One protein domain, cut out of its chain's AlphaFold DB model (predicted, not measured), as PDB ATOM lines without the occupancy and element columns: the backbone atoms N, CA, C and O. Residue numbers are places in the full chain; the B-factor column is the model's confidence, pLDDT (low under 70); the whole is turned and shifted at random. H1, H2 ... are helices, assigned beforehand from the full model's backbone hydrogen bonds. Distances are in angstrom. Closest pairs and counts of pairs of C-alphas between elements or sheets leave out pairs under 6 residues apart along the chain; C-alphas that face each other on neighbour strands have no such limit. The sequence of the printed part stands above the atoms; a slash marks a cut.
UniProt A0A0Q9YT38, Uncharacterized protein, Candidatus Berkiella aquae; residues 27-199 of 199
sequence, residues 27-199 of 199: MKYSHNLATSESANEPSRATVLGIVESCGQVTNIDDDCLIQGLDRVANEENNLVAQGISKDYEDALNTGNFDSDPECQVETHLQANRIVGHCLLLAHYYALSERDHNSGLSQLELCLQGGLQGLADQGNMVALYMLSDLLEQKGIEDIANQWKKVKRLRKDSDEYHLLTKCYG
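What this domain is: This is residues 27 to 199 of the 199 residues of an uncharacterized protein of Candidatus Berkiella aquae (UniProt A0A0Q9YT38). The long helix H5 is the core of an elongated helical body, with H4 and H6 on either side of it and H1 packed on these three. The hairpin of H2 and H3 packs near one end of H5, the hairpin of H7 and H8 at the other, with H9 beyond, near H7. H1, H4, H5, H6 and H7 form an up-and-down bundle, each running against the one before it in the chain. The 173 printed residues, with nine named helices, H1 to H9, and no named strand, are all helix in class; the whole is compact, radius of gyration of the C-alphas 16.9 A, spanning 54 by 34 by 25 A.

Where its parts are: Find C-alpha 27 at (7.479, 23.278, 95.457), where H1, residues 27 to 37, begins. Read on through H2, 41 to 54, H3, 62 to 75, and H4, 79 to 92. H5, 106 to 129, covers 34.5 A and H6, 132 to 152, 30.0 A. Then come H7, 156 to 168, H8, 172 to 178, and H9, 189 to 198, ending at C-alpha 198 (22.193, 14.048, 92.905).

How they stand to each other: Start at the hub, H5: it touches H6 in a hairpin, C-alphas of Ala 122 and Gly 135 closest at 4.1 A, at a shallow tilt of 24 degrees. H4 and H6 are apart. Every O i to N i+4 pair is within hydrogen-bond range except in H1, 6 of 7, and H8, 2 of 3.

The domain as a whole: The printed part has no cut. The link from H4 to H5, 13 residues, is long. Look for pLDDT under 70 at residues 27, 172 to 186 and 199.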
ATOM      1  N   MET A  27       7.897  21.880  95.574       62.66
ATOM      2  CA  MET A  27       7.479  23.278  95.457       62.66
ATOM      3  C   MET A  27       7.494  23.801  94.011       62.66
ATOM      4  O   MET A  27       6.577  24.525  93.627       62.66
ATOM      5  N   LYS A  28       8.492  23.432  93.192       72.44
ATOM      6  CA  LYS A  28       8.539  23.754  91.752       72.44
ATOM      7  C   LYS A  28       7.348  23.121  91.036       72.44
ATOM      8  O   LYS A  28       6.610  23.823  90.355       72.44
ATOM      9  N   TYR A  29       7.135  21.822  91.232       73.69
ATOM     10  CA  TYR A  29       6.065  21.093  90.550       73.69
ATOM     11  C   TYR A  29       4.670  21.496  91.051       73.69
ATOM     12  O   TYR A  29       3.739  21.623  90.263       73.69
ATOM     13  N   SER A  30       4.532  21.826  92.338       70.31
ATOM     14  CA  SER A  30       3.312  22.415  92.900       70.31
ATOM     15  C   SER A  30       2.911  23.700  92.168       70.31
ATOM     16  O   SER A  30       1.755  23.854  91.780       70.31
ATOM     17  N   HIS A  31       3.854  24.601  91.889       74.75
ATOM     18  CA  HIS A  31       3.535  25.830  91.162       74.75
ATOM     19  C   HIS A  31       2.954  25.558  89.763       74.75
ATOM     20  O   HIS A  31       1.977  26.190  89.361       74.75
ATOM     21  N   ASN A  32       3.505  24.579  89.050       75.19
ATOM     22  CA  ASN A  32       3.071  24.231  87.697       75.19
ATOM     23  C   ASN A  32       1.744  23.448  87.673       75.19
ATOM     24  O   ASN A  32       0.995  23.486  86.697       75.19
ATOM     25  N   LEU A  33       1.372  22.796  88.773       79.94
ATOM     26  CA  LEU A  33       0.032  22.226  88.915       79.94
ATOM     27  C   LEU A  33      -1.042  23.317  89.057       79.94
ATOM     28  O   LEU A  33      -2.149  23.156  88.546       79.94
ATOM     29  N   ALA A  34      -0.727  24.454  89.684       73.69
ATOM     30  CA  ALA A  34      -1.668  25.574  89.807       73.69
ATOM     31  C   ALA A  34      -1.973  26.249  88.450       73.69
ATOM     32  O   ALA A  34      -3.089  26.723  88.207       73.69
ATOM     33  N   THR A  35      -1.012  26.264  87.521       75.88
ATOM     34  CA  THR A  35      -1.256  26.742  86.146       75.88
ATOM     35  C   THR A  35      -2.155  25.786  85.360       75.88
ATOM     36  O   THR A  35      -2.912  26.222  84.496       75.88
ATOM     37  N   SER A  36      -2.138  24.497  85.706       78.69
ATOM     38  CA  SER A  36      -3.034  23.493  85.126       78.69
ATOM     39  C   SER A  36      -4.465  23.626  85.652       78.69
ATOM     40  O   SER A  36      -5.402  23.618  84.860       78.69
ATOM     41  N   GLU A  37      -4.655  23.850  86.956       81.25
ATOM     42  CA  GLU A  37      -5.981  24.133  87.541       81.25
ATOM     43  C   GLU A  37      -6.667  25.332  86.856       81.25
ATOM     44  O   GLU A  37      -7.858  25.304  86.539       81.25
ATOM     45  N   SER A  38      -5.890  26.386  86.596       81.94
ATOM     46  CA  SER A  38      -6.367  27.640  86.004       81.94
ATOM     47  C   SER A  38      -6.447  27.626  84.469       81.94
ATOM     48  O   SER A  38      -6.720  28.664  83.854       81.94
ATOM     49  N   ALA A  39      -6.260  26.463  83.833       86.00
ATOM     50  CA  ALA A  39      -6.382  26.303  82.390       86.00
ATOM     51  C   ALA A  39      -7.770  26.731  81.879       86.00
ATOM     52  O   ALA A  39      -8.817  26.389  82.440       86.00
ATOM     53  N   ASN A  40      -7.791  27.451  80.755       92.69
ATOM     54  CA  ASN A  40      -9.044  27.775  80.080       92.69
ATOM     55  C   ASN A  40      -9.735  26.499  79.550       92.69
ATOM     56  O   ASN A  40      -9.105  25.456  79.368       92.69
ATOM     57  N   GLU A  41     -11.047  26.584  79.309       93.75
ATOM     58  CA  GLU A  41     -11.861  25.431  78.901       93.75
ATOM     59  C   GLU A  41     -11.337  24.722  77.638       93.75
ATOM     60  O   GLU A  41     -11.164  23.506  77.708       93.75
ATOM     61  N   PRO A  42     -11.005  25.430  76.537       94.62
ATOM     62  CA  PRO A  42     -10.399  24.799  75.366       94.62
ATOM     63  C   PRO A  42      -9.107  24.036  75.669       94.62
ATOM     64  O   PRO A  42      -9.013  22.854  75.356       94.62
ATOM     65  N   SER A  43      -8.126  24.675  76.317       93.31
ATOM     66  CA  SER A  43      -6.834  24.047  76.611       93.31
ATOM     67  C   SER A  43      -6.996  22.823  77.503       93.31
ATOM     68  O   SER A  43      -6.374  21.795  77.242       93.31
ATOM     69  N   ARG A  44      -7.861  22.912  78.521       95.19
ATOM     70  CA  ARG A  44      -8.159  21.795  79.418       95.19
ATOM     71  C   ARG A  44      -8.805  20.629  78.675       95.19
ATOM     72  O   ARG A  44      -8.358  19.500  78.836       95.19
ATOM     73  N   ALA A  45      -9.828  20.895  77.861       95.56
ATOM     74  CA  ALA A  45     -10.520  19.864  77.093       95.56
ATOM     75  C   ALA A  45      -9.578  19.170  76.095       95.56
ATOM     76  O   ALA A  45      -9.602  17.947  75.997       95.56
ATOM     77  N   THR A  46      -8.707  19.926  75.416       96.19
ATOM     78  CA  THR A  46      -7.687  19.362  74.519       96.19
ATOM     79  C   THR A  46      -6.739  18.428  75.270       96.19
ATOM     80  O   THR A  46      -6.526  17.301  74.830       96.19
ATOM     81  N   VAL A  47      -6.195  18.860  76.413       94.56
ATOM     82  CA  VAL A  47      -5.253  18.039  77.191       94.56
ATOM     83  C   VAL A  47      -5.926  16.780  77.742       94.56
ATOM     84  O   VAL A  47      -5.379  15.690  77.600       94.56
ATOM     85  N   LEU A  48      -7.129  16.895  78.314       94.75
ATOM     86  CA  LEU A  48      -7.870  15.731  78.812       94.75
ATOM     87  C   LEU A  48      -8.223  14.751  77.683       94.75
ATOM     88  O   LEU A  48      -8.083  13.547  77.865       94.75
ATOM     89  N   GLY A  49      -8.591  15.256  76.501       95.12
ATOM     90  CA  GLY A  49      -8.850  14.417  75.330       95.12
ATOM     91  C   GLY A  49      -7.619  13.635  74.858       95.12
ATOM     92  O   GLY A  49      -7.754  12.493  74.423       95.12
ATOM     93  N   ILE A  50      -6.412  14.203  74.988       95.06
ATOM     94  CA  ILE A  50      -5.164  13.470  74.724       95.06
ATOM     95  C   ILE A  50      -5.000  12.338  75.739       95.06
ATOM     96  O   ILE A  50      -4.779  11.198  75.335       95.06
ATOM     97  N   VAL A  51      -5.155  12.627  77.036       91.75
ATOM     98  CA  VAL A  51      -5.029  11.615  78.098       91.75
ATOM     99  C   VAL A  51      -5.983  10.443  77.858       91.75
ATOM    100  O   VAL A  51      -5.546   9.296  77.856       91.75
ATOM    101  N   GLU A  52      -7.257  10.724  77.571       91.31
ATOM    102  CA  GLU A  52      -8.266   9.699  77.269       91.31
ATOM    103  C   GLU A  52      -7.908   8.851  76.039       91.31
ATOM    104  O   GLU A  52      -8.215   7.660  75.991       91.31
ATOM    105  N   SER A  53      -7.240   9.445  75.043       94.62
ATOM    106  CA  SER A  53      -6.797   8.727  73.843       94.62
ATOM    107  C   SER A  53      -5.580   7.825  74.079       94.62
ATOM    108  O   SER A  53      -5.400   6.849  73.351       94.62
ATOM    109  N   CYS A  54      -4.783   8.121  75.108       94.12
ATOM    110  CA  CYS A  54      -3.552   7.405  75.443       94.12
ATOM    111  C   CYS A  54      -3.727   6.332  76.525       94.12
ATOM    112  O   CYS A  54      -2.781   5.615  76.842       94.12
ATOM    113  N   GLY A  55      -4.930   6.181  77.082       89.50
ATOM    114  CA  GLY A  55      -5.253   5.093  77.994       89.50
ATOM    115  C   GLY A  55      -6.227   5.492  79.095       89.50
ATOM    116  O   GLY A  55      -6.875   6.534  79.061       89.50
ATOM    117  N   GLN A  56      -6.336   4.622  80.096       83.31
ATOM    118  CA  GLN A  56      -7.024   4.943  81.346       83.31
ATOM    119  C   GLN A  56      -6.007   5.461  82.353       83.31
ATOM    120  O   GLN A  56      -4.864   5.033  82.324       83.31
ATOM    121  N   VAL A  57      -6.436   6.295  83.300       75.38
ATOM    122  CA  VAL A  57      -5.569   6.920  84.322       75.38
ATOM    123  C   VAL A  57      -4.683   5.919  85.072       75.38
ATOM    124  O   VAL A  57      -3.564   6.233  85.448       75.38
ATOM    125  N   THR A  58      -5.153   4.689  85.265       74.81
ATOM    126  CA  THR A  58      -4.405   3.619  85.943       74.81
ATOM    127  C   THR A  58      -3.351   2.929  85.072       74.81
ATOM    128  O   THR A  58      -2.578   2.129  85.590       74.81
ATOM    129  N   ASN A  59      -3.352   3.178  83.762       81.69
ATOM    130  CA  ASN A  59      -2.453   2.592  82.773       81.69
ATOM    131  C   ASN A  59      -2.365   3.511  81.538       81.69
ATOM    132  O   ASN A  59      -2.801   3.138  80.444       81.69
ATOM    133  N   ILE A  60      -1.895   4.741  81.753       88.25
ATOM    134  CA  ILE A  60      -1.624   5.705  80.681       88.25
ATOM    135  C   ILE A  60      -0.322   5.300  79.989       88.25
ATOM    136  O   ILE A  60       0.657   4.962  80.654       88.25
ATOM    137  N   ASP A  61      -0.314   5.350  78.660       93.38
ATOM    138  CA  ASP A  61       0.914   5.297  77.869       93.38
ATOM    139  C   ASP A  61       1.580   6.685  77.864       93.38
ATOM    140  O   ASP A  61       1.095   7.619  77.214       93.38
ATOM    141  N   ASP A  62       2.670   6.823  78.624       93.12
ATOM    142  CA  ASP A  62       3.421   8.075  78.753       93.12
ATOM    143  C   ASP A  62       3.967   8.563  77.403       93.12
ATOM    144  O   ASP A  62       3.921   9.762  77.125       93.12
ATOM    145  N   ASP A  63       4.429   7.656  76.533       94.12
ATOM    146  CA  ASP A  63       4.990   8.015  75.226       94.12
ATOM    147  C   ASP A  63       3.895   8.582  74.316       94.12
ATOM    148  O   ASP A  63       4.101   9.591  73.634       94.12
ATOM    149  N   CYS A  64       2.709   7.966  74.329       96.06
ATOM    150  CA  CYS A  64       1.539   8.499  73.633       96.06
ATOM    151  C   CYS A  64       1.164   9.888  74.157       96.06
ATOM    152  O   CYS A  64       0.936  10.813  73.368       96.06
ATOM    153  N   LEU A  65       1.102  10.041  75.485       95.12
ATOM    154  CA  LEU A  65       0.675  11.282  76.119       95.12
ATOM    155  C   LEU A  65       1.632  12.424  75.772       95.12
ATOM    156  O   LEU A  65       1.179  13.474  75.317       95.12
ATOM    157  N   ILE A  66       2.942  12.209  75.901       96.00
ATOM    158  CA  ILE A  66       3.956  13.215  75.564       96.00
ATOM    159  C   ILE A  66       3.914  13.582  74.082       96.00
ATOM    160  O   ILE A  66       3.879  14.766  73.757       96.00
ATOM    161  N   GLN A  67       3.797  12.608  73.174       96.44
ATOM    162  CA  GLN A  67       3.657  12.904  71.741       96.44
ATOM    163  C   GLN A  67       2.411  13.749  71.441       96.44
ATOM    164  O   GLN A  67       2.459  14.676  70.626       96.44
ATOM    165  N   GLY A  68       1.288  13.449  72.098       96.62
ATOM    166  CA  GLY A  68       0.056  14.218  71.958       96.62
ATOM    167  C   GLY A  68       0.188  15.645  72.492       96.62
ATOM    168  O   GLY A  68      -0.241  16.587  71.820       96.62
ATOM    169  N   LEU A  69       0.799  15.805  73.671       96.19
ATOM    170  CA  LEU A  69       1.051  17.101  74.304       96.19
ATOM    171  C   LEU A  69       1.994  17.962  73.461       96.19
ATOM    172  O   LEU A  69       1.664  19.113  73.180       96.19
ATOM    173  N   ASP A  70       3.099  17.397  72.980       96.19
ATOM    174  CA  ASP A  70       4.072  18.098  72.141       96.19
ATOM    175  C   ASP A  70       3.450  18.553  70.823       96.19
ATOM    176  O   ASP A  70       3.696  19.671  70.360       96.19
ATOM    177  N   ARG A  71       2.595  17.716  70.224       96.81
ATOM    178  CA  ARG A  71       1.865  18.082  69.008       96.81
ATOM    179  C   ARG A  71       1.013  19.328  69.243       96.81
ATOM    180  O   ARG A  71       1.158  20.300  68.509       96.81
ATOM    181  N   VAL A  72       0.155  19.340  70.264       96.06
ATOM    182  CA  VAL A  72      -0.743  20.488  70.505       96.06
ATOM    183  C   VAL A  72      -0.013  21.702  71.082       96.06
ATOM    184  O   VAL A  72      -0.411  22.838  70.825       96.06
ATOM    185  N   ALA A  73       1.082  21.500  71.817       94.25
ATOM    186  CA  ALA A  73       1.954  22.582  72.257       94.25
ATOM    187  C   ALA A  73       2.525  23.341  71.049       94.25
ATOM    188  O   ALA A  73       2.479  24.570  71.026       94.25
ATOM    189  N   ASN A  74       2.988  22.619  70.024       93.69
ATOM    190  CA  ASN A  74       3.623  23.204  68.841       93.69
ATOM    191  C   ASN A  74       2.623  23.685  67.775       93.69
ATOM    192  O   ASN A  74       2.794  24.759  67.203       93.69
ATOM    193  N   GLU A  75       1.584  22.900  67.489       94.88
ATOM    194  CA  GLU A  75       0.618  23.195  66.421       94.88
ATOM    195  C   GLU A  75      -0.438  24.218  66.856       94.88
ATOM    196  O   GLU A  75      -0.865  25.052  66.058       94.88
ATOM    197  N   GLU A  76      -0.853  24.176  68.126       92.56
ATOM    198  CA  GLU A  76      -1.963  24.982  68.653       92.56
ATOM    199  C   GLU A  76      -1.494  26.070  69.637       92.56
ATOM    200  O   GLU A  76      -2.317  26.826  70.155       92.56
ATOM    201  N   ASN A  77      -0.180  26.191  69.885       92.06
ATOM    202  CA  ASN A  77       0.407  27.071  70.908       92.06
ATOM    203  C   ASN A  77      -0.230  26.870  72.296       92.06
ATOM    204  O   ASN A  77      -0.479  27.827  73.039       92.06
ATOM    205  N   ASN A  78      -0.541  25.618  72.646       93.31
ATOM    206  CA  ASN A  78      -1.168  25.300  73.921       93.31
ATOM    207  C   ASN A  78      -0.138  25.361  75.064       93.31
ATOM    208  O   ASN A  78       0.602  24.409  75.309       93.31
ATOM    209  N   LEU A  79      -0.128  26.482  75.793       91.56
ATOM    210  CA  LEU A  79       0.799  26.736  76.904       91.56
ATOM    211  C   LEU A  79       0.678  25.732  78.059       91.56
ATOM    212  O   LEU A  79       1.665  25.474  78.743       91.56
ATOM    213  N   VAL A  80      -0.514  25.167  78.283       92.12
ATOM    214  CA  VAL A  80      -0.717  24.149  79.326       92.12
ATOM    215  C   VAL A  80      -0.005  22.866  78.916       92.12
ATOM    216  O   VAL A  80       0.782  22.338  79.691       92.12
ATOM    217  N   ALA A  81      -0.211  22.414  77.675       94.31
ATOM    218  CA  ALA A  81       0.480  21.239  77.152       94.31
ATOM    219  C   ALA A  81       2.004  21.429  77.145       94.31
ATOM    220  O   ALA A  81       2.728  20.547  77.590       94.31
ATOM    221  N   GLN A  82       2.481  22.613  76.745       93.38
ATOM    222  CA  GLN A  82       3.905  22.952  76.782       93.38
ATOM    223  C   GLN A  82       4.488  22.872  78.201       93.38
ATOM    224  O   GLN A  82       5.594  22.368  78.383       93.38
ATOM    225  N   GLY A  83       3.756  23.370  79.204       91.38
ATOM    226  CA  GLY A  83       4.166  23.286  80.606       91.38
ATOM    227  C   GLY A  83       4.271  21.841  81.095       91.38
ATOM    228  O   GLY A  83       5.275  21.482  81.700       91.38
ATOM    229  N   ILE A  84       3.280  21.007  80.767       92.88
ATOM    230  CA  ILE A  84       3.251  19.590  81.158       92.88
ATOM    231  C   ILE A  84       4.402  18.814  80.504       92.88
ATOM    232  O   ILE A  84       5.130  18.109  81.202       92.88
ATOM    233  N   SER A  85       4.612  18.970  79.189       93.06
ATOM    234  CA  SER A  85       5.737  18.335  78.484       93.06
ATOM    235  C   SER A  85       7.078  18.750  79.081       93.06
ATOM    236  O   SER A  85       7.949  17.913  79.304       93.06
ATOM    237  N   LYS A  86       7.232  20.042  79.401       90.56
ATOM    238  CA  LYS A  86       8.454  20.559  80.015       90.56
ATOM    239  C   LYS A  86       8.704  19.962  81.399       90.56
ATOM    240  O   LYS A  86       9.843  19.644  81.717       90.56
ATOM    241  N   ASP A  87       7.671  19.812  82.221       89.38
ATOM    242  CA  ASP A  87       7.819  19.219  83.550       89.38
ATOM    243  C   ASP A  87       8.221  17.745  83.481       89.38
ATOM    244  O   ASP A  87       9.070  17.303  84.257       89.38
ATOM    245  N   TYR A  88       7.674  17.004  82.516       91.12
ATOM    246  CA  TYR A  88       8.098  15.637  82.239       91.12
ATOM    247  C   TYR A  88       9.559  15.567  81.763       91.12
ATOM    248  O   TYR A  88      10.341  14.777  82.290       91.12
ATOM    249  N   GLU A  89       9.957  16.417  80.813       89.62
ATOM    250  CA  GLU A  89      11.333  16.475  80.304       89.62
ATOM    251  C   GLU A  89      12.334  16.867  81.402       89.62
ATOM    252  O   GLU A  89      13.372  16.219  81.563       89.62
ATOM    253  N   ASP A  90      12.016  17.887  82.200       87.31
ATOM    254  CA  ASP A  90      12.834  18.314  83.334       87.31
ATOM    255  C   ASP A  90      12.980  17.162  84.362       87.31
ATOM    256  O   ASP A  90      14.057  16.971  84.935       87.31
ATOM    257  N   ALA A  91      11.931  16.356  84.583       87.44
ATOM    258  CA  ALA A  91      11.994  15.176  85.449       87.44
ATOM    259  C   ALA A  91      12.891  14.071  84.874       87.44
ATOM    260  O   ALA A  91      13.716  13.519  85.604       87.44
ATOM    261  N   LEU A  92      12.792  13.783  83.570       87.25
ATOM    262  CA  LEU A  92      13.646  12.798  82.898       87.25
ATOM    263  C   LEU A  92      15.133  13.158  82.964       87.25
ATOM    264  O   LEU A  92      15.968  12.268  83.131       87.25
ATOM    265  N   ASN A  93      15.447  14.451  82.887       83.00
ATOM    266  CA  ASN A  93      16.814  14.971  82.876       83.00
ATOM    267  C   ASN A  93      17.322  15.404  84.262       83.00
ATOM    268  O   ASN A  93      18.390  16.006  84.386       83.00
ATOM    269  N   THR A  94      16.584  15.094  85.329       81.06
ATOM    270  CA  THR A  94      17.040  15.377  86.692       81.06
ATOM    271  C   THR A  94      18.268  14.521  87.030       81.06
ATOM    272  O   THR A  94      18.272  13.313  86.806       81.06
ATOM    273  N   GLY A  95      19.295  15.126  87.633       71.56
ATOM    274  CA  GLY A  95      20.482  14.410  88.119       71.56
ATOM    275  C   GLY A  95      21.788  14.703  87.376       71.56
ATOM    276  O   GLY A  95      22.557  13.780  87.118       71.56
ATOM    277  N   ASN A  96      22.035  15.966  87.006       72.69
ATOM    278  CA  ASN A  96      23.225  16.411  86.264       72.69
ATOM    279  C   ASN A  96      23.433  15.701  84.908       72.69
ATOM    280  O   ASN A  96      24.545  15.667  84.389       72.69
ATOM    281  N   PHE A  97      22.376  15.157  84.291       79.69
ATOM    282  CA  PHE A  97      22.481  14.386  83.040       79.69
ATOM    283  C   PHE A  97      23.039  15.188  81.862       79.69
ATOM    284  O   PHE A  97      23.703  14.611  80.999       79.69
ATOM    285  N   ASP A  98      22.781  16.498  81.843       72.19
ATOM    286  CA  ASP A  98      23.271  17.410  80.809       72.19
ATOM    287  C   ASP A  98      24.785  17.643  80.906       72.19
ATOM    288  O   ASP A  98      25.454  17.839  79.889       72.19
ATOM    289  N   SER A  99      25.340  17.638  82.123       78.44
ATOM    290  CA  SER A  99      26.766  17.885  82.369       78.44
ATOM    291  C   SER A  99      27.586  16.605  82.504       78.44
ATOM    292  O   SER A  99      28.780  16.620  82.207       78.44
ATOM    293  N   ASP A 100      26.957  15.501  82.910       81.25
ATOM    294  CA  ASP A 100      27.622  14.261  83.293       81.25
ATOM    295  C   ASP A 100      26.901  13.042  82.679       81.25
ATOM    296  O   ASP A 100      26.015  12.452  83.299       81.25
ATOM    297  N   PRO A 101      27.295  12.597  81.467       82.31
ATOM    298  CA  PRO A 101      26.674  11.450  80.790       82.31
ATOM    299  C   PRO A 101      26.732  10.142  81.589       82.31
ATOM    300  O   PRO A 101      25.906   9.255  81.403       82.31
ATOM    301  N   GLU A 102      27.697  10.013  82.499       82.50
ATOM    302  CA  GLU A 102      27.811   8.877  83.420       82.50
ATOM    303  C   GLU A 102      26.649   8.778  84.420       82.50
ATOM    304  O   GLU A 102      26.432   7.708  84.982       82.50
ATOM    305  N   CYS A 103      25.865   9.845  84.596       82.25
ATOM    306  CA  CYS A 103      24.634   9.826  85.380       82.25
ATOM    307  C   CYS A 103      23.461   9.164  84.644       82.25
ATOM    308  O   CYS A 103      22.506   8.730  85.286       82.25
ATOM    309  N   GLN A 104      23.547   8.986  83.321       84.88
ATOM    310  CA  GLN A 104      22.510   8.352  82.499       84.88
ATOM    311  C   GLN A 104      22.562   6.816  82.576       84.88
ATOM    312  O   GLN A 104      22.577   6.115  81.564       84.88
ATOM    313  N   VAL A 105      22.614   6.267  83.788       85.56
ATOM    314  CA  VAL A 105      22.531   4.818  84.012       85.56
ATOM    315  C   VAL A 105      21.083   4.386  84.224       85.56
ATOM    316  O   VAL A 105      20.246   5.147  84.707       85.56
ATOM    317  N   GLU A 106      20.793   3.125  83.904       88.38
ATOM    318  CA  GLU A 106      19.432   2.570  83.898       88.38
ATOM    319  C   GLU A 106      18.657   2.820  85.202       88.38
ATOM    320  O   GLU A 106      17.481   3.168  85.169       88.38
ATOM    321  N   THR A 107      19.307   2.717  86.365       86.25
ATOM    322  CA  THR A 107      18.647   2.960  87.661       86.25
ATOM    323  C   THR A 107      18.166   4.401  87.825       86.25
ATOM    324  O   THR A 107      17.097   4.619  88.398       86.25
ATOM    325  N   HIS A 108      18.915   5.374  87.300       87.00
ATOM    326  CA  HIS A 108      18.529   6.784  87.327       87.00
ATOM    327  C   HIS A 108      17.391   7.034  86.335       87.00
ATOM    328  O   HIS A 108      16.375   7.617  86.702       87.00
ATOM    329  N   LEU A 109      17.512   6.499  85.113       89.12
ATOM    330  CA  LEU A 109      16.475   6.601  84.081       89.12
ATOM    331  C   LEU A 109      15.132   6.034  84.561       89.12
ATOM    332  O   LEU A 109      14.096   6.664  84.368       89.12
ATOM    333  N   GLN A 110      15.134   4.879  85.227       91.75
ATOM    334  CA  GLN A 110      13.922   4.278  85.790       91.75
ATOM    335  C   GLN A 110      13.283   5.147  86.876       91.75
ATOM    336  O   GLN A 110      12.072   5.354  86.857       91.75
ATOM    337  N   ALA A 111      14.082   5.669  87.811       90.50
ATOM    338  CA  ALA A 111      13.570   6.520  88.880       90.50
ATOM    339  C   ALA A 111      13.007   7.840  88.326       90.50
ATOM    340  O   ALA A 111      11.894   8.227  88.675       90.50
ATOM    341  N   ASN A 112      13.720   8.479  87.397       89.62
ATOM    342  CA  ASN A 112      13.270   9.699  86.734       89.62
ATOM    343  C   ASN A 112      11.992   9.472  85.908       89.62
ATOM    344  O   ASN A 112      11.096  10.311  85.937       89.62
ATOM    345  N   ARG A 113      11.858   8.324  85.225       91.56
ATOM    346  CA  ARG A 113      10.618   7.947  84.521       91.56
ATOM    347  C   ARG A 113       9.430   7.833  85.469       91.56
ATOM    348  O   ARG A 113       8.366   8.342  85.142       91.56
ATOM    349  N   ILE A 114       9.609   7.238  86.653       92.88
ATOM    350  CA  ILE A 114       8.554   7.215  87.679       92.88
ATOM    351  C   ILE A 114       8.161   8.635  88.086       92.88
ATOM    352  O   ILE A 114       6.974   8.934  88.179       92.88
ATOM    353  N   VAL A 115       9.132   9.526  88.293       91.06
ATOM    354  CA  VAL A 115       8.842  10.929  88.623       91.06
ATOM    355  C   VAL A 115       8.061  11.612  87.495       91.06
ATOM    356  O   VAL A 115       7.035  12.234  87.768       91.06
ATOM    357  N   GLY A 116       8.503  11.459  86.244       92.00
ATOM    358  CA  GLY A 116       7.817  11.992  85.066       92.00
ATOM    359  C   GLY A 116       6.378  11.486  84.956       92.00
ATOM    360  O   GLY A 116       5.455  12.286  84.833       92.00
ATOM    361  N   HIS A 117       6.170  10.178  85.104       93.50
ATOM    362  CA  HIS A 117       4.842   9.562  85.117       93.50
ATOM    363  C   HIS A 117       3.934  10.165  86.200       93.50
ATOM    364  O   HIS A 117       2.789  10.543  85.944       93.50
ATOM    365  N   CYS A 118       4.453  10.323  87.420       92.19
ATOM    366  CA  CYS A 118       3.684  10.903  88.515       92.19
ATOM    367  C   CYS A 118       3.306  12.368  88.275       92.19
ATOM    368  O   CYS A 118       2.227  12.789  88.696       92.19
ATOM    369  N   LEU A 119       4.145  13.141  87.580       91.75
ATOM    370  CA  LEU A 119       3.808  14.506  87.171       91.75
ATOM    371  C   LEU A 119       2.686  14.516  86.130       91.75
ATOM    372  O   LEU A 119       1.734  15.279  86.285       91.75
ATOM    373  N   LEU A 120       2.737  13.632  85.129       92.75
ATOM    374  CA  LEU A 120       1.666  13.499  84.133       92.75
ATOM    375  C   LEU A 120       0.316  13.191  84.792       92.75
ATOM    376  O   LEU A 120      -0.684  13.858  84.506       92.75
ATOM    377  N   LEU A 121       0.296  12.250  85.741       92.38
ATOM    378  CA  LEU A 121      -0.898  11.947  86.533       92.38
ATOM    379  C   LEU A 121      -1.368  13.148  87.356       92.38
ATOM    380  O   LEU A 121      -2.557  13.471  87.360       92.38
ATOM    381  N   ALA A 122      -0.454  13.841  88.032       92.50
ATOM    382  CA  ALA A 122      -0.788  15.003  88.846       92.50
ATOM    383  C   ALA A 122      -1.444  16.118  88.017       92.50
ATOM    384  O   ALA A 122      -2.459  16.682  88.436       92.50
ATOM    385  N   HIS A 123      -0.920  16.397  86.819       92.62
ATOM    386  CA  HIS A 123      -1.514  17.359  85.893       92.62
ATOM    387  C   HIS A 123      -2.900  16.923  85.422       92.62
ATOM    388  O   HIS A 123      -3.819  17.740  85.412       92.62
ATOM    389  N   TYR A 124      -3.085  15.641  85.096       92.06
ATOM    390  CA  TYR A 124      -4.403  15.107  84.759       92.06
ATOM    391  C   TYR A 124      -5.425  15.348  85.880       92.06
ATOM    392  O   TYR A 124      -6.529  15.827  85.613       92.06
ATOM    393  N   TYR A 125      -5.077  15.061  87.136       92.75
ATOM    394  CA  TYR A 125      -5.988  15.262  88.266       92.75
ATOM    395  C   TYR A 125      -6.262  16.744  88.542       92.75
ATOM    396  O   TYR A 125      -7.418  17.126  88.726       92.75
ATOM    397  N   ALA A 126      -5.238  17.600  88.468       92.19
ATOM    398  CA  ALA A 126      -5.414  19.048  88.591       92.19
ATOM    399  C   ALA A 126      -6.340  19.618  87.498       92.19
ATOM    400  O   ALA A 126      -7.150  20.503  87.773       92.19
ATOM    401  N   LEU A 127      -6.259  19.095  86.270       92.81
ATOM    402  CA  LEU A 127      -7.123  19.493  85.154       92.81
ATOM    403  C   LEU A 127      -8.541  18.923  85.286       92.81
ATOM    404  O   LEU A 127      -9.518  19.651  85.140       92.81
ATOM    405  N   SER A 128      -8.682  17.624  85.532       92.81
ATOM    406  CA  SER A 128      -9.988  16.952  85.544       92.81
ATOM    407  C   SER A 128     -10.870  17.423  86.699       92.81
ATOM    408  O   SER A 128     -12.053  17.700  86.490       92.81
ATOM    409  N   GLU A 129     -10.293  17.589  87.889       91.81
ATOM    410  CA  GLU A 129     -11.025  18.001  89.088       91.81
ATOM    411  C   GLU A 129     -11.062  19.522  89.273       91.81
ATOM    412  O   GLU A 129     -11.870  20.021  90.056       91.81
ATOM    413  N   ARG A 130     -10.229  20.267  88.528       87.88
ATOM    414  CA  ARG A 130      -9.980  21.702  88.747       87.88
ATOM    415  C   ARG A 130      -9.614  21.996  90.206       87.88
ATOM    416  O   ARG A 130     -10.091  22.967  90.789       87.88
ATOM    417  N   ASP A 131      -8.771  21.142  90.776       89.69
ATOM    418  CA  ASP A 131      -8.266  21.275  92.140       89.69
ATOM    419  C   ASP A 131      -6.770  20.960  92.173       89.69
ATOM    420  O   ASP A 131      -6.336  19.818  91.982       89.69
ATOM    421  N   HIS A 132      -5.963  21.985  92.444       86.19
ATOM    422  CA  HIS A 132      -4.531  21.846  92.655       86.19
ATOM    423  C   HIS A 132      -4.182  20.812  93.737       86.19
ATOM    424  O   HIS A 132      -3.206  20.072  93.587       86.19
ATOM    425  N   ASN A 133      -4.977  20.717  94.807       87.88
ATOM    426  CA  ASN A 133      -4.698  19.801  95.914       87.88
ATOM    427  C   ASN A 133      -4.922  18.340  95.523       87.88
ATOM    428  O   ASN A 133      -4.201  17.466  96.011       87.88
ATOM    429  N   SER A 134      -5.873  18.066  94.627       89.00
ATOM    430  CA  SER A 134      -6.056  16.732  94.053       89.00
ATOM    431  C   SER A 134      -4.837  16.321  93.237       89.00
ATOM    432  O   SER A 134      -4.307  15.230  93.442       89.00
ATOM    433  N   GLY A 135      -4.318  17.220  92.393       89.88
ATOM    434  CA  GLY A 135      -3.067  16.993  91.664       89.88
ATOM    435  C   GLY A 135      -1.886  16.709  92.597       89.88
ATOM    436  O   GLY A 135      -1.178  15.722  92.412       89.88
ATOM    437  N   LEU A 136      -1.711  17.516  93.650       87.56
ATOM    438  CA  LEU A 136      -0.660  17.299  94.652       87.56
ATOM    439  C   LEU A 136      -0.804  15.968  95.390       87.56
ATOM    440  O   LEU A 136       0.174  15.243  95.544       87.56
ATOM    441  N   SER A 137      -2.013  15.630  95.831       87.94
ATOM    442  CA  SER A 137      -2.262  14.378  96.549       87.94
ATOM    443  C   SER A 137      -1.909  13.172  95.679       87.94
ATOM    444  O   SER A 137      -1.308  12.212  96.155       87.94
ATOM    445  N   GLN A 138      -2.231  13.236  94.387       90.19
ATOM    446  CA  GLN A 138      -1.928  12.172  93.433       90.19
ATOM    447  C   GLN A 138      -0.443  12.113  93.082       90.19
ATOM    448  O   GLN A 138       0.108  11.016  92.999       90.19
ATOM    449  N   LEU A 139       0.228  13.264  92.976       89.69
ATOM    450  CA  LEU A 139       1.685  13.326  92.854       89.69
ATOM    451  C   LEU A 139       2.350  12.592  94.021       89.69
ATOM    452  O   LEU A 139       3.188  11.720  93.815       89.69
ATOM    453  N   GLU A 140       1.949  12.908  95.252       86.56
ATOM    454  CA  GLU A 140       2.518  12.296  96.451       86.56
ATOM    455  C   GLU A 140       2.261  10.788  96.517       86.56
ATOM    456  O   GLU A 140       3.192  10.024  96.772       86.56
ATOM    457  N   LEU A 141       1.019  10.357  96.278       88.62
ATOM    458  CA  LEU A 141       0.648   8.942  96.293       88.62
ATOM    459  C   LEU A 141       1.408   8.154  95.222       88.62
ATOM    460  O   LEU A 141       1.946   7.083  95.514       88.62
ATOM    461  N   CYS A 142       1.491   8.697  94.006       91.56
ATOM    462  CA  CYS A 142       2.219   8.075  92.910       91.56
ATOM    463  C   CYS A 142       3.714   7.975  93.218       91.56
ATOM    464  O   CYS A 142       4.287   6.897  93.079       91.56
ATOM    465  N   LEU A 143       4.349   9.054  93.691       90.00
ATOM    466  CA  LEU A 143       5.777   9.041  94.013       90.00
ATOM    467  C   LEU A 143       6.086   8.047  95.125       90.00
ATOM    468  O   LEU A 143       7.047   7.290  95.018       90.00
ATOM    469  N   GLN A 144       5.266   8.011  96.177       87.44
ATOM    470  CA  GLN A 144       5.436   7.046  97.257       87.44
ATOM    471  C   GLN A 144       5.334   5.611  96.736       87.44
ATOM    472  O   GLN A 144       6.248   4.828  96.973       87.44
ATOM    473  N   GLY A 145       4.276   5.272  95.993       89.62
ATOM    474  CA  GLY A 145       4.079   3.917  95.474       89.62
ATOM    475  C   GLY A 145       5.112   3.508  94.419       89.62
ATOM    476  O   GLY A 145       5.699   2.429  94.506       89.62
ATOM    477  N   GLY A 146       5.369   4.378  93.442       91.62
ATOM    478  CA  GLY A 146       6.281   4.122  92.329       91.62
ATOM    479  C   GLY A 146       7.738   4.016  92.777       91.62
ATOM    480  O   GLY A 146       8.423   3.051  92.431       91.62
ATOM    481  N   LEU A 147       8.209   4.960  93.601       90.75
ATOM    482  CA  LEU A 147       9.576   4.914  94.122       90.75
ATOM    483  C   LEU A 147       9.751   3.767  95.118       90.75
ATOM    484  O   LEU A 147      10.805   3.136  95.109       90.75
ATOM    485  N   GLN A 148       8.736   3.447  95.929       88.81
ATOM    486  CA  GLN A 148       8.783   2.275  96.807       88.81
ATOM    487  C   GLN A 148       8.913   0.974  96.004       88.81
ATOM    488  O   GLN A 148       9.753   0.143  96.333       88.81
ATOM    489  N   GLY A 149       8.146   0.809  94.923       89.06
ATOM    490  CA  GLY A 149       8.236  -0.378  94.071       89.06
ATOM    491  C   GLY A 149       9.630  -0.575  93.467       89.06
ATOM    492  O   GLY A 149      10.158  -1.688  93.482       89.06
ATOM    493  N   LEU A 150      10.259   0.502  92.987       90.69
ATOM    494  CA  LEU A 150      11.642   0.465  92.498       90.69
ATOM    495  C   LEU A 150      12.655   0.231  93.628       90.69
ATOM    496  O   LEU A 150      13.622  -0.513  93.461       90.69
ATOM    497  N   ALA A 151      12.436   0.844  94.788       87.56
ATOM    498  CA  ALA A 151      13.272   0.676  95.965       87.56
ATOM    499  C   ALA A 151      13.291  -0.778  96.462       87.56
ATOM    500  O   ALA A 151      14.363  -1.311  96.758       87.56
ATOM    501  N   ASP A 152      12.133  -1.441  96.488       85.94
ATOM    502  CA  ASP A 152      11.994  -2.856  96.855       85.94
ATOM    503  C   ASP A 152      12.697  -3.787  95.847       85.94
ATOM    504  O   ASP A 152      13.144  -4.877  96.209       85.94
ATOM    505  N   GLN A 153      12.869  -3.337  94.601       87.81
ATOM    506  CA  GLN A 153      13.659  -4.014  93.562       87.81
ATOM    507  C   GLN A 153      15.165  -3.696  93.634       87.81
ATOM    508  O   GLN A 153      15.942  -4.201  92.826       87.81
ATOM    509  N   GLY A 154      15.600  -2.885  94.603       83.19
ATOM    510  CA  GLY A 154      17.004  -2.529  94.812       83.19
ATOM    511  C   GLY A 154      17.479  -1.293  94.043       83.19
ATOM    512  O   GLY A 154      18.684  -1.055  93.970       83.19
ATOM    513  N   ASN A 155      16.574  -0.483  93.482       87.25
ATOM    514  CA  ASN A 155      16.952   0.773  92.839       87.25
ATOM    515  C   ASN A 155      17.378   1.814  93.894       87.25
ATOM    516  O   ASN A 155      16.557   2.388  94.617       87.25
ATOM    517  N   MET A 156      18.685   2.068  93.971       81.12
ATOM    518  CA  MET A 156      19.277   2.966  94.969       81.12
ATOM    519  C   MET A 156      18.918   4.438  94.761       81.12
ATOM    520  O   MET A 156      18.846   5.181  95.740       81.12
ATOM    521  N   VAL A 157      18.652   4.856  93.521       84.69
ATOM    522  CA  VAL A 157      18.166   6.210  93.243       84.69
ATOM    523  C   VAL A 157      16.771   6.361  93.817       84.69
ATOM    524  O   VAL A 157      16.556   7.250  94.629       84.69
ATOM    525  N   ALA A 158      15.853   5.446  93.507       87.38
ATOM    526  CA  ALA A 158      14.489   5.496  94.025       87.38
ATOM    527  C   ALA A 158      14.442   5.504  95.565       87.38
ATOM    528  O   ALA A 158      13.700   6.283  96.159       87.38
ATOM    529  N   LEU A 159      15.296   4.708  96.218       83.94
ATOM    530  CA  LEU A 159      15.479   4.734  97.673       83.94
ATOM    531  C   LEU A 159      15.939   6.107  98.195       83.94
ATOM    532  O   LEU A 159      15.446   6.575  99.224       83.94
ATOM    533  N   TYR A 160      16.893   6.742  97.509       80.56
ATOM    534  CA  TYR A 160      17.357   8.088  97.839       80.56
ATOM    535  C   TYR A 160      16.229   9.112  97.681       80.56
ATOM    536  O   TYR A 160      15.954   9.852  98.626       80.56
ATOM    537  N   MET A 161      15.522   9.079  96.545       82.44
ATOM    538  CA  MET A 161      14.411   9.988  96.257       82.44
ATOM    539  C   MET A 161      13.281   9.855  97.283       82.44
ATOM    540  O   MET A 161      12.777  10.853  97.793       82.44
ATOM    541  N   LEU A 162      12.920   8.619  97.638       83.94
ATOM    542  CA  LEU A 162      11.889   8.334  98.632       83.94
ATOM    543  C   LEU A 162      12.301   8.811 100.031       83.94
ATOM    544  O   LEU A 162      11.482   9.368 100.760       83.94
ATOM    545  N   SER A 163      13.571   8.622 100.410       79.88
ATOM    546  CA  SER A 163      14.088   9.133 101.683       79.88
ATOM    547  C   SER A 163      14.028  10.658 101.749       79.88
ATOM    548  O   SER A 163      13.689  11.176 102.811       79.88
ATOM    549  N   ASP A 164      14.386  11.357 100.670       78.81
ATOM    550  CA  ASP A 164      14.350  12.822 100.613       78.81
ATOM    551  C   ASP A 164      12.907  13.340 100.694       78.81
ATOM    552  O   ASP A 164      12.590  14.170 101.544       78.81
ATOM    553  N   LEU A 165      11.994  12.747  99.915       79.31
ATOM    554  CA  LEU A 165      10.566  13.074  99.945       79.31
ATOM    555  C   LEU A 165       9.970  12.935 101.356       79.31
ATOM    556  O   LEU A 165       9.239  13.809 101.817       79.31
ATOM    557  N   LEU A 166      10.279  11.849 102.069       78.62
ATOM    558  CA  LEU A 166       9.777  11.620 103.430       78.62
ATOM    559  C   LEU A 166      10.403  12.567 104.468       78.62
ATOM    560  O   LEU A 166       9.721  12.955 105.420       78.62
ATOM    561  N   GLU A 167      11.672  12.944 104.285       77.88
ATOM    562  CA  GLU A 167      12.386  13.916 105.127       77.88
ATOM    563  C   GLU A 167      11.764  15.316 104.970       77.88
ATOM    564  O   GLU A 167      11.432  15.946 105.974       77.88
ATOM    565  N   GLN A 168      11.464  15.749 103.739       74.25
ATOM    566  CA  GLN A 168      10.745  17.005 103.473       74.25
ATOM    567  C   GLN A 168       9.343  17.046 104.111       74.25
ATOM    568  O   GLN A 168       8.881  18.108 104.526       74.25
ATOM    569  N   LYS A 169       8.671  15.892 104.241       72.44
ATOM    570  CA  LYS A 169       7.344  15.777 104.880       72.44
ATOM    571  C   LYS A 169       7.390  15.684 106.410       72.44
ATOM    572  O   LYS A 169       6.341  15.547 107.037       72.44
ATOM    573  N   GLY A 170       8.575  15.720 107.024       70.88
ATOM    574  CA  GLY A 170       8.734  15.601 108.477       70.88
ATOM    575  C   GLY A 170       8.410  14.206 109.027       70.88
ATOM    576  O   GLY A 170       8.206  14.049 110.229       70.88
ATOM    577  N   ILE A 171       8.368  13.178 108.172       73.12
ATOM    578  CA  ILE A 171       8.142  11.782 108.574       73.12
ATOM    579  C   ILE A 171       9.502  11.113 108.811       73.12
ATOM    580  O   ILE A 171       9.868  10.120 108.175       73.12
ATOM    581  N   GLU A 172      10.288  11.702 109.713       68.44
ATOM    582  CA  GLU A 172      11.704  11.367 109.902       68.44
ATOM    583  C   GLU A 172      11.923   9.896 110.271       68.44
ATOM    584  O   GLU A 172      12.867   9.275 109.785       68.44
ATOM    585  N   ASP A 173      11.033   9.300 111.066       63.50
ATOM    586  CA  ASP A 173      11.151   7.902 111.493       63.50
ATOM    587  C   ASP A 173      11.057   6.914 110.321       63.50
ATOM    588  O   ASP A 173      11.807   5.935 110.278       63.50
ATOM    589  N   ILE A 174      10.186   7.184 109.341       63.19
ATOM    590  CA  ILE A 174      10.048   6.360 108.131       63.19
ATOM    591  C   ILE A 174      11.162   6.710 107.142       63.19
ATOM    592  O   ILE A 174      11.788   5.806 106.589       63.19
ATOM    593  N   ALA A 175      11.508   7.995 106.992       62.31
ATOM    594  CA  ALA A 175      12.664   8.413 106.198       62.31
ATOM    595  C   ALA A 175      13.946   7.696 106.665       62.31
ATOM    596  O   ALA A 175      14.717   7.188 105.855       62.31
ATOM    597  N   ASN A 176      14.141   7.546 107.980       64.06
ATOM    598  CA  ASN A 176      15.280   6.847 108.575       64.06
ATOM    599  C   ASN A 176      15.326   5.336 108.253       64.06
ATOM    600  O   ASN A 176      16.416   4.754 108.258       64.06
ATOM    601  N   GLN A 177      14.193   4.700 107.934       63.94
ATOM    602  CA  GLN A 177      14.150   3.308 107.455       63.94
ATOM    603  C   GLN A 177      14.647   3.192 106.007       63.94
ATOM    604  O   GLN A 177      15.354   2.237 105.672       63.94
ATOM    605  N   TRP A 178      14.351   4.203 105.188       61.41
ATOM    606  CA  TRP A 178      14.751   4.303 103.782       61.41
ATOM    607  C   TRP A 178      16.133   4.956 103.580       61.41
ATOM    608  O   TRP A 178      16.785   4.724 102.563       61.41
ATOM    609  N   LYS A 179      16.692   5.606 104.615       61.50
ATOM    610  CA  LYS A 179      18.102   6.052 104.705       61.50
ATOM    611  C   LYS A 179      19.140   4.918 104.605       61.50
ATOM    612  O   LYS A 179      20.327   5.170 104.803       61.50
ATOM    613  N   LYS A 180      18.775   3.674 104.268       56.19
ATOM    614  CA  LYS A 180      19.748   2.612 103.950       56.19
ATOM    615  C   LYS A 180      20.661   2.981 102.773       56.19
ATOM    616  O   LYS A 180      21.804   2.543 102.771       56.19
ATOM    617  N   VAL A 181      20.244   3.876 101.874       55.16
ATOM    618  CA  VAL A 181      21.150   4.498 100.887       55.16
ATOM    619  C   VAL A 181      22.219   5.378 101.545       55.16
ATOM    620  O   VAL A 181      23.379   5.311 101.161       55.16
ATOM    621  N   LYS A 182      21.898   6.113 102.624       50.59
ATOM    622  CA  LYS A 182      22.899   6.832 103.445       50.59
ATOM    623  C   LYS A 182      23.813   5.872 104.242       50.59
ATOM    624  O   LYS A 182      24.767   6.324 104.870       50.59
ATOM    625  N   ARG A 183      23.530   4.555 104.231       55.66
ATOM    626  CA  ARG A 183      24.399   3.477 104.753       55.66
ATOM    627  C   ARG A 183      25.192   2.759 103.659       55.66
ATOM    628  O   ARG A 183      25.938   1.838 103.999       55.66
ATOM    629  N   LEU A 184      25.052   3.153 102.387       62.25
ATOM    630  CA  LEU A 184      26.030   2.779 101.370       62.25
ATOM    631  C   LEU A 184      27.419   3.118 101.903       62.25
ATOM    632  O   LEU A 184      27.619   4.141 102.571       62.25
ATOM    633  N   ARG A 185      28.383   2.235 101.649       58.31
ATOM    634  CA  ARG A 185      29.751   2.537 102.043       58.31
ATOM    635  C   ARG A 185      30.194   3.742 101.211       58.31
ATOM    636  O   ARG A 185      30.003   3.756  99.997       58.31
ATOM    637  N   LYS A 186      30.727   4.772 101.872       68.69
ATOM    638  CA  LYS A 186      31.089   6.044 101.221       68.69
ATOM    639  C   LYS A 186      32.169   5.899 100.143       68.69
ATOM    640  O   LYS A 186      32.406   6.849  99.417       68.69
ATOM    641  N   ASP A 187      32.832   4.747 100.110       72.12
ATOM    642  CA  ASP A 187      33.859   4.305  99.169       72.12
ATOM    643  C   ASP A 187      33.313   3.385  98.057       72.12
ATOM    644  O   ASP A 187      34.099   2.841  97.290       72.12
ATOM    645  N   SER A 188      31.994   3.162  97.980       75.88
ATOM    646  CA  SER A 188      31.381   2.410  96.874       75.88
ATOM    647  C   SER A 188      31.183   3.286  95.640       75.88
ATOM    648  O   SER A 188      30.829   4.464  95.756       75.88
ATOM    649  N   ASP A 189      31.355   2.689  94.460       77.12
ATOM    650  CA  ASP A 189      31.112   3.351  93.176       77.12
ATOM    651  C   ASP A 189      29.664   3.854  93.084       77.12
ATOM    652  O   ASP A 189      29.427   4.972  92.628       77.12
ATOM    653  N   GLU A 190      28.693   3.094  93.611       72.69
ATOM    654  CA  GLU A 190      27.292   3.520  93.640       72.69
ATOM    655  C   GLU A 190      27.059   4.753  94.522       72.69
ATOM    656  O   GLU A 190      26.266   5.622  94.155       72.69
ATOM    657  N   TYR A 191      27.739   4.862  95.669       76.81
ATOM    658  CA  TYR A 191      27.639   6.054  96.516       76.81
ATOM    659  C   TYR A 191      28.221   7.275  95.807       76.81
ATOM    660  O   TYR A 191      27.594   8.332  95.795       76.81
ATOM    661  N   HIS A 192      29.400   7.128  95.198       77.56
ATOM    662  CA  HIS A 192      30.047   8.214  94.472       77.56
ATOM    663  C   HIS A 192      29.202   8.693  93.294       77.56
ATOM    664  O   HIS A 192      28.993   9.900  93.170       77.56
ATOM    665  N   LEU A 193      28.657   7.768  92.501       77.69
ATOM    666  CA  LEU A 193      27.784   8.100  91.383       77.69
ATOM    667  C   LEU A 193      26.518   8.818  91.861       77.69
ATOM    668  O   LEU A 193      26.223   9.905  91.378       77.69
ATOM    669  N   LEU A 194      25.834   8.292  92.881       76.94
ATOM    670  CA  LEU A 194      24.643   8.933  93.445       76.94
ATOM    671  C   LEU A 194      24.943  10.358  93.936       76.94
ATOM    672  O   LEU A 194      24.206  11.283  93.616       76.94
ATOM    673  N   THR A 195      26.037  10.561  94.677       77.19
ATOM    674  CA  THR A 195      26.418  11.905  95.146       77.19
ATOM    675  C   THR A 195      26.871  12.834  94.026       77.19
ATOM    676  O   THR A 195      26.724  14.040  94.149       77.19
ATOM    677  N   LYS A 196      27.420  12.305  92.933       80.81
ATOM    678  CA  LYS A 196      27.805  13.110  91.775       80.81
ATOM    679  C   LYS A 196      26.582  13.569  90.981       80.81
ATOM    680  O   LYS A 196      26.520  14.719  90.557       80.81
ATOM    681  N   CYS A 197      25.623  12.670  90.791       79.44
ATOM    682  CA  CYS A 197      24.435  12.935  89.992       79.44
ATOM    683  C   CYS A 197      23.388  13.735  90.772       79.44
ATOM    684  O   CYS A 197      22.700  14.568  90.196       79.44
ATOM    685  N   TYR A 198      23.292  13.533  92.087       72.69
ATOM    686  CA  TYR A 198      22.193  14.048  92.905       72.69
ATOM    687  C   TYR A 198      22.626  14.767  94.201       72.69
ATOM    688  O   TYR A 198      21.771  15.269  94.929       72.69
ATOM    689  N   GLY A 199      23.922  14.806  94.528       65.00
ATOM    690  CA  GLY A 199      24.443  15.360  95.790       65.00
ATOM    691  C   GLY A 199      24.798  16.841  95.779       65.00
ATOM    692  O   GLY A 199      24.803  17.476  94.704       65.00
TER     693      GLY A 199